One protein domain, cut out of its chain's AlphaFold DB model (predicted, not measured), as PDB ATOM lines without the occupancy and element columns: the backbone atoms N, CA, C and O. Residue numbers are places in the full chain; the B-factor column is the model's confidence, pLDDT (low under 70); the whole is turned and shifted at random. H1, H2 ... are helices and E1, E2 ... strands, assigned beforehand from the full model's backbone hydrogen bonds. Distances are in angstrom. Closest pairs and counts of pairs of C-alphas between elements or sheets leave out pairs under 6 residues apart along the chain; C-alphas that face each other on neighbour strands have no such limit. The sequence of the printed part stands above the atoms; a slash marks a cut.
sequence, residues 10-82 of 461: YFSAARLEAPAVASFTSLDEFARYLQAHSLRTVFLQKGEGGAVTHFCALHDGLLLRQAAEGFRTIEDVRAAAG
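This is residues 10 to 82 of the 461 residues of the protein "RNase NYN domain-containing protein" of Chitinophagaceae bacterium (UniProt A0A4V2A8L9). A strongly twisted sheet of five strands has H1 packed over one face, while H2, off the sheet, packs on H1 at a steep tilt. The antiparallel strands E3, E4 and E5 make the middle of the sheet, the short strands E1 and E2 are its two edges, and residues 13 to 19 cross between these edges on the face away from H1. The printed part has 73 residues, with two named helices and five named strands in the order E1, E2, H1, E3, E4, E5, H2; the sheet is mixed, in the order E1, E3, E4, E5, E2, and the class is mixed, helices and strands. The whole is compact, with a radius of gyration of the C-alphas of 11.6 A and spans of 37 by 32 by 20 A.

E3, residues 41 to 46, E4, residues 52 to 59, and E5, residues 62 to 67, form a meander, each strand the antiparallel neighbour of the one before. E3 and E4 are a hairpin, with N 43 and O 56 at 2.7 A; E4 and E5 are another, with N 64 and O 57 at 2.8 A. Edge strand E1, residues 10 to 12, is parallel to E3 at 36 degrees, with N 44 and O 11 at 2.8 A. Edge strand E2, residues 20 to 22, is parallel to E5 at 38 degrees, with N 65 and O 22 at 2.8 A. H1, residues 27 to 36, is on the sheet at a height of 10.0 A, over E4 and E5, in two layers, a helix on one face of a sheet. It runs only just along the strands, at 29 degrees to E4 on the local plane; the closest C-alphas of H1 and E5 are those of Leu 27 and Gln 66, 6.7 A apart. E2, H1 and E3 form a split strand-helix-strand unit, two strands of one sheet that are not neighbours, with a helix between them along the chain and E4 and E5 between them in the sheet, and its crossover is right-handed. H2, residues 74 to 79, is not on the sheet. It touches H1, the closest C-alphas being those of Ala 31 and Ile 74, 6.8 A apart; they run opposite ways at a steep tilt of 68 degrees, only just short of about perpendicular. Every O i to N i+4 pair is within hydrogen-bond range in H1; in H2 it is 1 of 2, beside 3 of 3 O i to N i+3 pairs.

E4 is the longest strand, 20.5 A from C-alpha 52 to C-alpha 59; E3 measures 16.0 A and E5 16.1 A. E1 measures 6.9 A, beginning at C-alpha 10 at (13.299, 19.133, -35.482), and E2 measures 6.8 A. H1 is 14.2 A long, and H2, 9.0 A, ends at C-alpha 79 at (17.058, 32.555, -45.311).

The two C-alphas farthest apart are those of Pro 19 and Gly 82, at 36.8 A. The printed part has no cut and no long link. Its mean pLDDT is 89.3, and no printed residue is under 70.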
ATOM      1  N   TYR A  10      13.215  20.164 -34.458       93.69
ATOM      2  CA  TYR A  10      13.299  19.133 -35.482       93.69
ATOM      3  C   TYR A  10      13.556  17.748 -34.898       93.69
ATOM      4  O   TYR A  10      14.471  17.565 -34.097       93.69
ATOM      5  N   PHE A  11      12.793  16.754 -35.352       92.50
ATOM      6  CA  PHE A  11      12.950  15.355 -34.951       92.50
ATOM      7  C   PHE A  11      13.031  14.457 -36.184       92.50
ATOM      8  O   PHE A  11      12.182  14.534 -37.064       92.50
ATOM      9  N   SER A  12      14.035  13.583 -36.271       89.56
ATOM     10  CA  SER A  12      14.077  12.581 -37.347       89.56
ATOM     11  C   SER A  12      13.104  11.451 -37.017       89.56
ATOM     12  O   SER A  12      13.263  10.798 -35.988       89.56
ATOM     13  N   ALA A  13      12.110  11.217 -37.871       83.94
ATOM     14  CA  ALA A  13      11.142  10.141 -37.681       83.94
ATOM     15  C   ALA A  13      11.401   9.007 -38.680       83.94
ATOM     16  O   ALA A  13      11.492   9.247 -39.882       83.94
ATOM     17  N   ALA A  14      11.498   7.771 -38.182       77.56
ATOM     18  CA  ALA A  14      11.660   6.587 -39.030       77.56
ATOM     19  C   ALA A  14      10.357   6.208 -39.756       77.56
ATOM     20  O   ALA A  14      10.390   5.703 -40.873       77.56
ATOM     21  N   ARG A  15       9.205   6.461 -39.123       79.12
ATOM     22  CA  ARG A  15       7.872   6.193 -39.669       79.12
ATOM     23  C   ARG A  15       6.870   7.188 -39.082       79.12
ATOM     24  O   ARG A  15       6.870   7.405 -37.873       79.12
ATOM     25  N   LEU A  16       6.043   7.791 -39.935       81.56
ATOM     26  CA  LEU A  16       4.961   8.714 -39.576       81.56
ATOM     27  C   LEU A  16       3.712   8.306 -40.345       81.56
ATOM     28  O   LEU A  16       3.721   8.315 -41.573       81.56
ATOM     29  N   GLU A  17       2.652   7.957 -39.625       82.31
ATOM     30  CA  GLU A  17       1.378   7.543 -40.207       82.31
ATOM     31  C   GLU A  17       0.238   8.257 -39.488       82.31
ATOM     32  O   GLU A  17       0.239   8.372 -38.263       82.31
ATOM     33  N   ALA A  18      -0.728   8.742 -40.262       86.38
ATOM     34  CA  ALA A  18      -1.970   9.319 -39.772       86.38
ATOM     35  C   ALA A  18      -3.100   8.967 -40.750       86.38
ATOM     36  O   ALA A  18      -2.835   8.782 -41.942       86.38
ATOM     37  N   PRO A  19      -4.355   8.882 -40.279       83.31
ATOM     38  CA  PRO A  19      -5.498   8.524 -41.120       83.31
ATOM     39  C   PRO A  19      -5.819   9.574 -42.196       83.31
ATOM     40  O   PRO A  19      -6.459   9.246 -43.191       83.31
ATOM     41  N   ALA A  20      -5.365  10.817 -42.018       90.62
ATOM     42  CA  ALA A  20      -5.488  11.887 -42.998       90.62
ATOM     43  C   ALA A  20      -4.141  12.602 -43.181       90.62
ATOM     44  O   ALA A  20      -3.424  12.854 -42.208       90.62
ATOM     45  N   VAL A  21      -3.823  12.952 -44.431       92.12
ATOM     46  CA  VAL A  21      -2.612  13.692 -44.812       92.12
ATOM     47  C   VAL A  21      -3.018  14.924 -45.610       92.12
ATOM     48  O   VAL A  21      -3.813  14.815 -46.541       92.12
ATOM     49  N   ALA A  22      -2.456  16.080 -45.266       91.50
ATOM     50  CA  ALA A  22      -2.614  17.309 -46.036       91.50
ATOM     51  C   ALA A  22      -1.251  17.863 -46.453       91.50
ATOM     52  O   ALA A  22      -0.278  17.783 -45.703       91.50
ATOM     53  N   SER A  23      -1.200  18.453 -47.641       89.94
ATOM     54  CA  SER A  23      -0.046  19.182 -48.170       89.94
ATOM     55  C   SER A  23      -0.462  20.602 -48.533       89.94
ATOM     56  O   SER A  23      -1.625  20.845 -48.858       89.94
ATOM     57  N   PHE A  24       0.485  21.531 -48.513       92.25
ATOM     58  CA  PHE A  24       0.243  22.925 -48.863       92.25
ATOM     59  C   PHE A  24       0.704  23.200 -50.294       92.25
ATOM     60  O   PHE A  24       1.412  22.405 -50.913       92.25
ATOM     61  N   THR A  25       0.288  24.341 -50.833       89.75
ATOM     62  CA  THR A  25       0.665  24.777 -52.184       89.75
ATOM     63  C   THR A  25       2.123  25.221 -52.281       89.75
ATOM     64  O   THR A  25       2.671  25.242 -53.377       89.75
ATOM     65  N   SER A  26       2.751  25.583 -51.158       88.88
ATOM     66  CA  SER A  26       4.167  25.945 -51.076       88.88
ATOM     67  C   SER A  26       4.724  25.720 -49.668       88.88
ATOM     68  O   SER A  26       3.975  25.656 -48.685       88.88
ATOM     69  N   LEU A  27       6.054  25.650 -49.563       89.00
ATOM     70  CA  LEU A  27       6.761  25.645 -48.281       89.00
ATOM     71  C   LEU A  27       6.488  26.899 -47.439       89.00
ATOM     72  O   LEU A  27       6.395  26.796 -46.216       89.00
ATOM     73  N   ASP A  28       6.297  28.058 -48.072       87.81
ATOM     74  CA  ASP A  28       5.965  29.300 -47.371       87.81
ATOM     75  C   ASP A  28       4.581  29.250 -46.717       87.81
ATOM     76  O   ASP A  28       4.437  29.636 -45.556       87.81
ATOM     77  N   GLU A  29       3.566  28.731 -47.416       90.06
ATOM     78  CA  GLU A  29       2.221  28.565 -46.851       90.06
ATOM     79  C   GLU A  29       2.211  27.529 -45.723       90.06
ATOM     80  O   GLU A  29       1.605  27.757 -44.674       90.06
ATOM     81  N   PHE A  30       2.973  26.443 -45.873       92.62
ATOM     82  CA  PHE A  30       3.201  25.490 -44.788       92.62
ATOM     83  C   PHE A  30       3.844  26.166 -43.566       92.62
ATOM     84  O   PHE A  30       3.327  26.064 -42.454       92.62
ATOM     85  N   ALA A  31       4.926  26.928 -43.758       89.62
ATOM     86  CA  ALA A  31       5.612  27.633 -42.677       89.62
ATOM     87  C   ALA A  31       4.714  28.677 -41.989       89.62
ATOM     88  O   ALA A  31       4.753  28.819 -40.762       89.62
ATOM     89  N   ARG A  32       3.891  29.401 -42.759       90.06
ATOM     90  CA  ARG A  32       2.890  30.345 -42.237       90.06
ATOM     91  C   ARG A  32       1.832  29.636 -41.400       90.06
ATOM     92  O   ARG A  32       1.504  30.125 -40.320       90.06
ATOM     93  N   TYR A  33       1.336  28.490 -41.864       92.69
ATOM     94  CA  TYR A  33       0.357  27.689 -41.135       92.69
ATOM     95  C   TYR A  33       0.912  27.208 -39.790       92.69
ATOM     96  O   TYR A  33       0.287  27.423 -38.750       92.69
ATOM     97  N   LEU A  34       2.122  26.635 -39.780       92.12
ATOM     98  CA  LEU A  34       2.757  26.189 -38.536       92.12
ATOM     99  C   LEU A  34       2.878  27.329 -37.515       92.12
ATOM    100  O   LEU A  34       2.623  27.132 -36.328       92.12
ATOM    101  N   GLN A  35       3.220  28.535 -37.973       89.56
ATOM    102  CA  GLN A  35       3.333  29.709 -37.107       89.56
ATOM    103  C   GLN A  35       1.981  30.197 -36.591       89.56
ATOM    104  O   GLN A  35       1.859  30.462 -35.395       89.56
ATOM    105  N   ALA A  36       0.968  30.275 -37.456       91.38
ATOM    106  CA  ALA A  36      -0.380  30.690 -37.074       91.38
ATOM    107  C   ALA A  36      -0.977  29.784 -35.984       91.38
ATOM    108  O   ALA A  36      -1.649  30.268 -35.077       91.38
ATOM    109  N   HIS A  37      -0.659  28.489 -36.028       92.31
ATOM    110  CA  HIS A  37      -1.135  27.487 -35.074       92.31
ATOM    111  C   HIS A  37      -0.135  27.185 -33.942       92.31
ATOM    112  O   HIS A  37      -0.349  26.265 -33.155       92.31
ATOM    113  N   SER A  38       0.955  27.957 -33.822       90.00
ATOM    114  CA  SER A  38       2.002  27.768 -32.801       90.00
ATOM    115  C   SER A  38       2.601  26.350 -32.760       90.00
ATOM    116  O   SER A  38       3.077  25.889 -31.717       90.00
ATOM    117  N   LEU A  39       2.618  25.660 -33.900       92.19
ATOM    118  CA  LEU A  39       3.175  24.321 -34.056       92.19
ATOM    119  C   LEU A  39       4.695  24.418 -34.135       92.19
ATOM    120  O   LEU A  39       5.258  24.837 -35.141       92.19
ATOM    121  N   ARG A  40       5.375  24.036 -33.051       89.31
ATOM    122  CA  ARG A  40       6.842  24.135 -32.963       89.31
ATOM    123  C   ARG A  40       7.568  22.843 -33.300       89.31
ATOM    124  O   ARG A  40       8.768  22.883 -33.518       89.31
ATOM    125  N   THR A  41       6.876  21.711 -33.306       93.12
ATOM    126  CA  THR A  41       7.483  20.401 -33.547       93.12
ATOM    127  C   THR A  41       7.343  20.038 -35.014       93.12
ATOM    128  O   THR A  41       6.227  19.881 -35.505       93.12
ATOM    129  N   VAL A  42       8.477  19.872 -35.691       94.38
ATOM    130  CA  VAL A  42       8.550  19.447 -37.087       94.38
ATOM    131  C   VAL A  42       9.334  18.144 -37.153       94.38
ATOM    132  O   VAL A  42      10.443  18.025 -36.634       94.38
ATOM    133  N   PHE A  43       8.764  17.143 -37.800       93.94
ATOM    134  CA  PHE A  43       9.426  15.884 -38.068       93.94
ATOM    135  C   PHE A  43      10.066  15.906 -39.456       93.94
ATOM    136  O   PHE A  43       9.450  16.319 -40.436       93.94
ATOM    137  N   LEU A  44      11.309  15.445 -39.538       93.44
ATOM    138  CA  LEU A  44      12.065  15.314 -40.775       93.44
ATOM    139  C   LEU A  44      11.892  13.897 -41.312       93.44
ATOM    140  O   LEU A  44      12.344  12.936 -40.681       93.44
ATOM    141  N   GLN A  45      11.281  13.770 -42.490       91.12
ATOM    142  CA  GLN A  45      11.245  12.509 -43.223       91.12
ATOM    143  C   GLN A  45      12.450  12.440 -44.162       91.12
ATOM    144  O   GLN A  45      12.552  13.217 -45.115       91.12
ATOM    145  N   LYS A  46      13.360  11.498 -43.910       89.75
ATOM    146  CA  LYS A  46      14.587  11.316 -44.697       89.75
ATOM    147  C   LYS A  46      14.429  10.197 -45.728       89.75
ATOM    148  O   LYS A  46      13.769   9.201 -45.448       89.75
ATOM    149  N   GLY A  47      15.009  10.383 -46.911       84.75
ATOM    150  CA  GLY A  47      15.088   9.353 -47.954       84.75
ATOM    151  C   GLY A  47      16.252   8.380 -47.728       84.75
ATOM    152  O   GLY A  47      17.006   8.524 -46.767       84.75
ATOM    153  N   GLU A  48      16.439   7.428 -48.648       78.19
ATOM    154  CA  GLU A  48      17.481   6.381 -48.569       78.19
ATOM    155  C   GLU A  48      18.917   6.941 -48.485       78.19
ATOM    156  O   GLU A  48      19.792   6.310 -47.902       78.19
ATOM    157  N   GLY A  49      19.149   8.165 -48.976       77.31
ATOM    158  CA  GLY A  49      20.430   8.881 -48.871       77.31
ATOM    159  C   GLY A  49      20.572   9.804 -47.650       77.31
ATOM    160  O   GLY A  49      21.485  10.623 -47.610       77.31
ATOM    161  N   GLY A  50      19.648   9.762 -46.683       83.12
ATOM    162  CA  GLY A  50      19.683  10.602 -45.476       83.12
ATOM    163  C   GLY A  50      19.269  12.070 -45.672       83.12
ATOM    164  O   GLY A  50      19.095  12.788 -44.682       83.12
ATOM    165  N   ALA A  51      19.056  12.511 -46.916       86.19
ATOM    166  CA  ALA A  51      18.523  13.831 -47.244       86.19
ATOM    167  C   ALA A  51      17.063  13.976 -46.789       86.19
ATOM    168  O   ALA A  51      16.275  13.030 -46.879       86.19
ATOM    169  N   VAL A  52      16.695  15.166 -46.308       90.69
ATOM    170  CA  VAL A  52      15.311  15.481 -45.935       90.69
ATOM    171  C   VAL A  52      14.477  15.562 -47.210       90.69
ATOM    172  O   VAL A  52      14.762  16.347 -48.105       90.69
ATOM    173  N   THR A  53      13.447  14.727 -47.292       90.62
ATOM    174  CA  THR A  53      12.509  14.704 -48.423       90.62
ATOM    175  C   THR A  53      11.247  15.492 -48.113       90.62
ATOM    176  O   THR A  53      10.688  16.114 -49.010       90.62
ATOM    177  N   HIS A  54      10.794  15.469 -46.854       93.12
ATOM    178  CA  HIS A  54       9.585  16.159 -46.414       93.12
ATOM    179  C   HIS A  54       9.743  16.715 -44.996       93.12
ATOM    180  O   HIS A  54      10.366  16.083 -44.134       93.12
ATOM    181  N   PHE A  55       9.113  17.862 -44.760       94.56
ATOM    182  CA  PHE A  55       8.804  18.378 -43.433       94.56
ATOM    183  C   PHE A  55       7.393  17.943 -43.045       94.56
ATOM    184  O   PHE A  55       6.447  18.098 -43.819       94.56
ATOM    185  N   CYS A  56       7.255  17.406 -41.837       94.12
ATOM    186  CA  CYS A  56       6.001  16.861 -41.342       94.12
ATOM    187  C   CYS A  56       5.610  17.510 -40.011       94.12
ATOM    188  O   CYS A  56       6.458  17.706 -39.148       94.12
ATOM    189  N   ALA A  57       4.330  17.792 -39.795       93.94
ATOM    190  CA  ALA A  57       3.811  18.245 -38.505       93.94
ATOM    191  C   ALA A  57       2.474  17.563 -38.205       93.94
ATOM    192  O   ALA A  57       1.718  17.241 -39.118       93.94
ATOM    193  N   LEU A  58       2.189  17.331 -36.924       92.00
ATOM    194  CA  LEU A  58       0.914  16.774 -36.476       92.00
ATOM    195  C   LEU A  58       0.058  17.892 -35.886       92.00
ATOM    196  O   LEU A  58       0.512  18.608 -34.993       92.00
ATOM    197  N   HIS A  59      -1.177  18.011 -36.361       92.94
ATOM    198  CA  HIS A  59      -2.155  18.951 -35.825       92.94
ATOM    199  C   HIS A  59      -3.549  18.332 -35.907       92.94
ATOM    200  O   HIS A  59      -3.958  17.903 -36.979       92.94
ATOM    201  N   ASP A  60      -4.247  18.215 -34.776       89.69
ATOM    202  CA  ASP A  60      -5.628  17.710 -34.685       89.69
ATOM    203  C   ASP A  60      -5.886  16.373 -35.416       89.69
ATOM    204  O   ASP A  60      -6.923  16.159 -36.040       89.69
ATOM    205  N   GLY A  61      -4.923  15.445 -35.345       85.88
ATOM    206  CA  GLY A  61      -5.008  14.123 -35.986       85.88
ATOM    207  C   GLY A  61      -4.676  14.103 -37.485       85.88
ATOM    208  O   GLY A  61      -4.657  13.027 -38.085       85.88
ATOM    209  N   LEU A  62      -4.366  15.260 -38.074       91.19
ATOM    210  CA  LEU A  62      -3.910  15.424 -39.450       91.19
ATOM    211  C   LEU A  62      -2.377  15.415 -39.512       91.19
ATOM    212  O   LEU A  62      -1.705  16.133 -38.764       91.19
ATOM    213  N   LEU A  63      -1.816  14.628 -40.433       93.31
ATOM    214  CA  LEU A  63      -0.402  14.717 -40.795       93.31
ATOM    215  C   LEU A  63      -0.237  15.757 -41.898       93.31
ATOM    216  O   LEU A  63      -0.554  15.517 -43.062       93.31
ATOM    217  N   LEU A  64       0.293  16.912 -41.531       94.56
ATOM    218  CA  LEU A  64       0.740  17.912 -42.486       94.56
ATOM    219  C   LEU A  64       2.074  17.438 -43.055       94.56
ATOM    220  O   LEU A  64       3.006  17.212 -42.285       94.56
ATOM    221  N   ARG A  65       2.173  17.267 -44.372       93.44
ATOM    222  CA  ARG A  65       3.370  16.767 -45.054       93.44
ATOM    223  C   ARG A  65       3.678  17.644 -46.259       93.44
ATOM    224  O   ARG A  65       2.913  17.667 -47.218       93.44
ATOM    225  N   GLN A  66       4.817  18.324 -46.216       94.69
ATOM    226  CA  GLN A  66       5.276  19.227 -47.268       94.69
ATOM    227  C   GLN A  66       6.631  18.765 -47.801       94.69
ATOM    228  O   GLN A  66       7.508  18.414 -47.013       94.69
ATOM    229  N   ALA A  67       6.811  18.747 -49.125       92.00
ATOM    230  CA  ALA A  67       8.104  18.436 -49.734       92.00
ATOM    231  C   ALA A  67       9.161  19.444 -49.263       92.00
ATOM    232  O   ALA A  67       8.890  20.636 -49.204       92.00
ATOM    233  N   ALA A  68      10.352  18.964 -48.912       89.19
ATOM    234  CA  ALA A  68      11.413  19.812 -48.371       89.19
ATOM    235  C   ALA A  68      12.174  20.596 -49.452       89.19
ATOM    236  O   ALA A  68      12.952  21.475 -49.112       89.19
ATOM    237  N   GLU A  69      11.972  20.268 -50.736       90.50
ATOM    238  CA  GLU A  69      12.564  20.968 -51.894       90.50
ATOM    239  C   GLU A  69      14.097  21.142 -51.795       90.50
ATOM    240  O   GLU A  69      14.678  22.096 -52.300       90.50
ATOM    241  N   GLY A  70      14.769  20.195 -51.126       89.00
ATOM    242  CA  GLY A  70      16.217  20.208 -50.896       89.00
ATOM    243  C   GLY A  70      16.671  20.966 -49.641       89.00
ATOM    244  O   GLY A  70      17.832  20.833 -49.251       89.00
ATOM    245  N   PHE A  71      15.784  21.699 -48.963       92.38
ATOM    246  CA  PHE A  71      16.087  22.394 -47.714       92.38
ATOM    247  C   PHE A  71      16.189  21.434 -46.520       92.38
ATOM    248  O   PHE A  71      15.466  20.446 -46.395       92.38
ATOM    249  N   ARG A  72      17.106  21.741 -45.601       91.56
ATOM    250  CA  ARG A  72      17.365  20.984 -44.367       91.56
ATOM    251  C   ARG A  72      16.444  21.419 -43.231       91.56
ATOM    252  O   ARG A  72      16.113  20.595 -42.380       91.56
ATOM    253  N   THR A  73      16.034  22.687 -43.225       91.56
ATOM    254  CA  THR A  73      15.131  23.282 -42.232       91.56
ATOM    255  C   THR A  73      14.143  24.247 -42.893       91.56
ATOM    256  O   THR A  73      14.375  24.726 -44.001       91.56
ATOM    257  N   ILE A  74      13.037  24.550 -42.213       89.62
ATOM    258  CA  ILE A  74      12.071  25.571 -42.646       89.62
ATOM    259  C   ILE A  74      12.680  26.977 -42.522       89.62
ATOM    260  O   ILE A  74      12.357  27.865 -43.308       89.62
ATOM    261  N   GLU A  75      13.580  27.199 -41.559       89.62
ATOM    262  CA  GLU A  75      14.321  28.456 -41.439       89.62
ATOM    263  C   GLU A  75      15.211  28.713 -42.663       89.62
ATOM    264  O   GLU A  75      15.286  29.859 -43.110       89.62
ATOM    265  N   ASP A  76      15.806  27.667 -43.249       90.06
ATOM    266  CA  ASP A  76      16.617  27.790 -44.467       90.06
ATOM    267  C   ASP A  76      15.808  28.295 -45.662       90.06
ATOM    268  O   ASP A  76      16.325  29.100 -46.426       90.06
ATOM    269  N   VAL A  77      14.537  27.903 -45.798       86.25
ATOM    270  CA  VAL A  77      13.652  28.380 -46.883       86.25
ATOM    271  C   VAL A  77      13.547  29.905 -46.860       86.25
ATOM    272  O   VAL A  77      13.652  30.570 -47.886       86.25
ATOM    273  N   ARG A  78      13.392  30.480 -45.661       83.56
ATOM    274  CA  ARG A  78      13.298  31.936 -45.486       83.56
ATOM    275  C   ARG A  78      14.640  32.623 -45.672       83.56
ATOM    276  O   ARG A  78      14.693  33.704 -46.247       83.56
ATOM    277  N   ALA A  79      15.709  32.022 -45.160       86.19
ATOM    278  CA  ALA A  79      17.058  32.555 -45.311       86.19
ATOM    279  C   ALA A  79      17.554  32.485 -46.769       86.19
ATOM    280  O   ALA A  79      18.355  33.323 -47.177       86.19
ATOM    281  N   ALA A  80      17.025  31.555 -47.566       88.31
ATOM    282  CA  ALA A  80      17.261  31.427 -48.999       88.31
ATOM    283  C   ALA A  80      16.398  32.364 -49.863       88.31
ATOM    284  O   ALA A  80      16.427  32.258 -51.088       88.31
ATOM    285  N   ALA A  81      15.639  33.290 -49.267       83.94
ATOM    286  CA  ALA A  81      14.858  34.260 -50.026       83.94
ATOM    287  C   ALA A  81      15.752  35.032 -51.019       83.94
ATOM    288  O   ALA A  81      16.714  35.693 -50.629       83.94
ATOM    289  N   GLY A  82      15.425  34.939 -52.313       84.62
ATOM    290  CA  GLY A  82      16.208  35.526 -53.409       84.62
ATOM    291  C   GLY A  82      17.167  34.562 -54.118       84.62
ATOM    292  O   GLY A  82      17.768  34.960 -55.112       84.62
TER     293      GLY A  82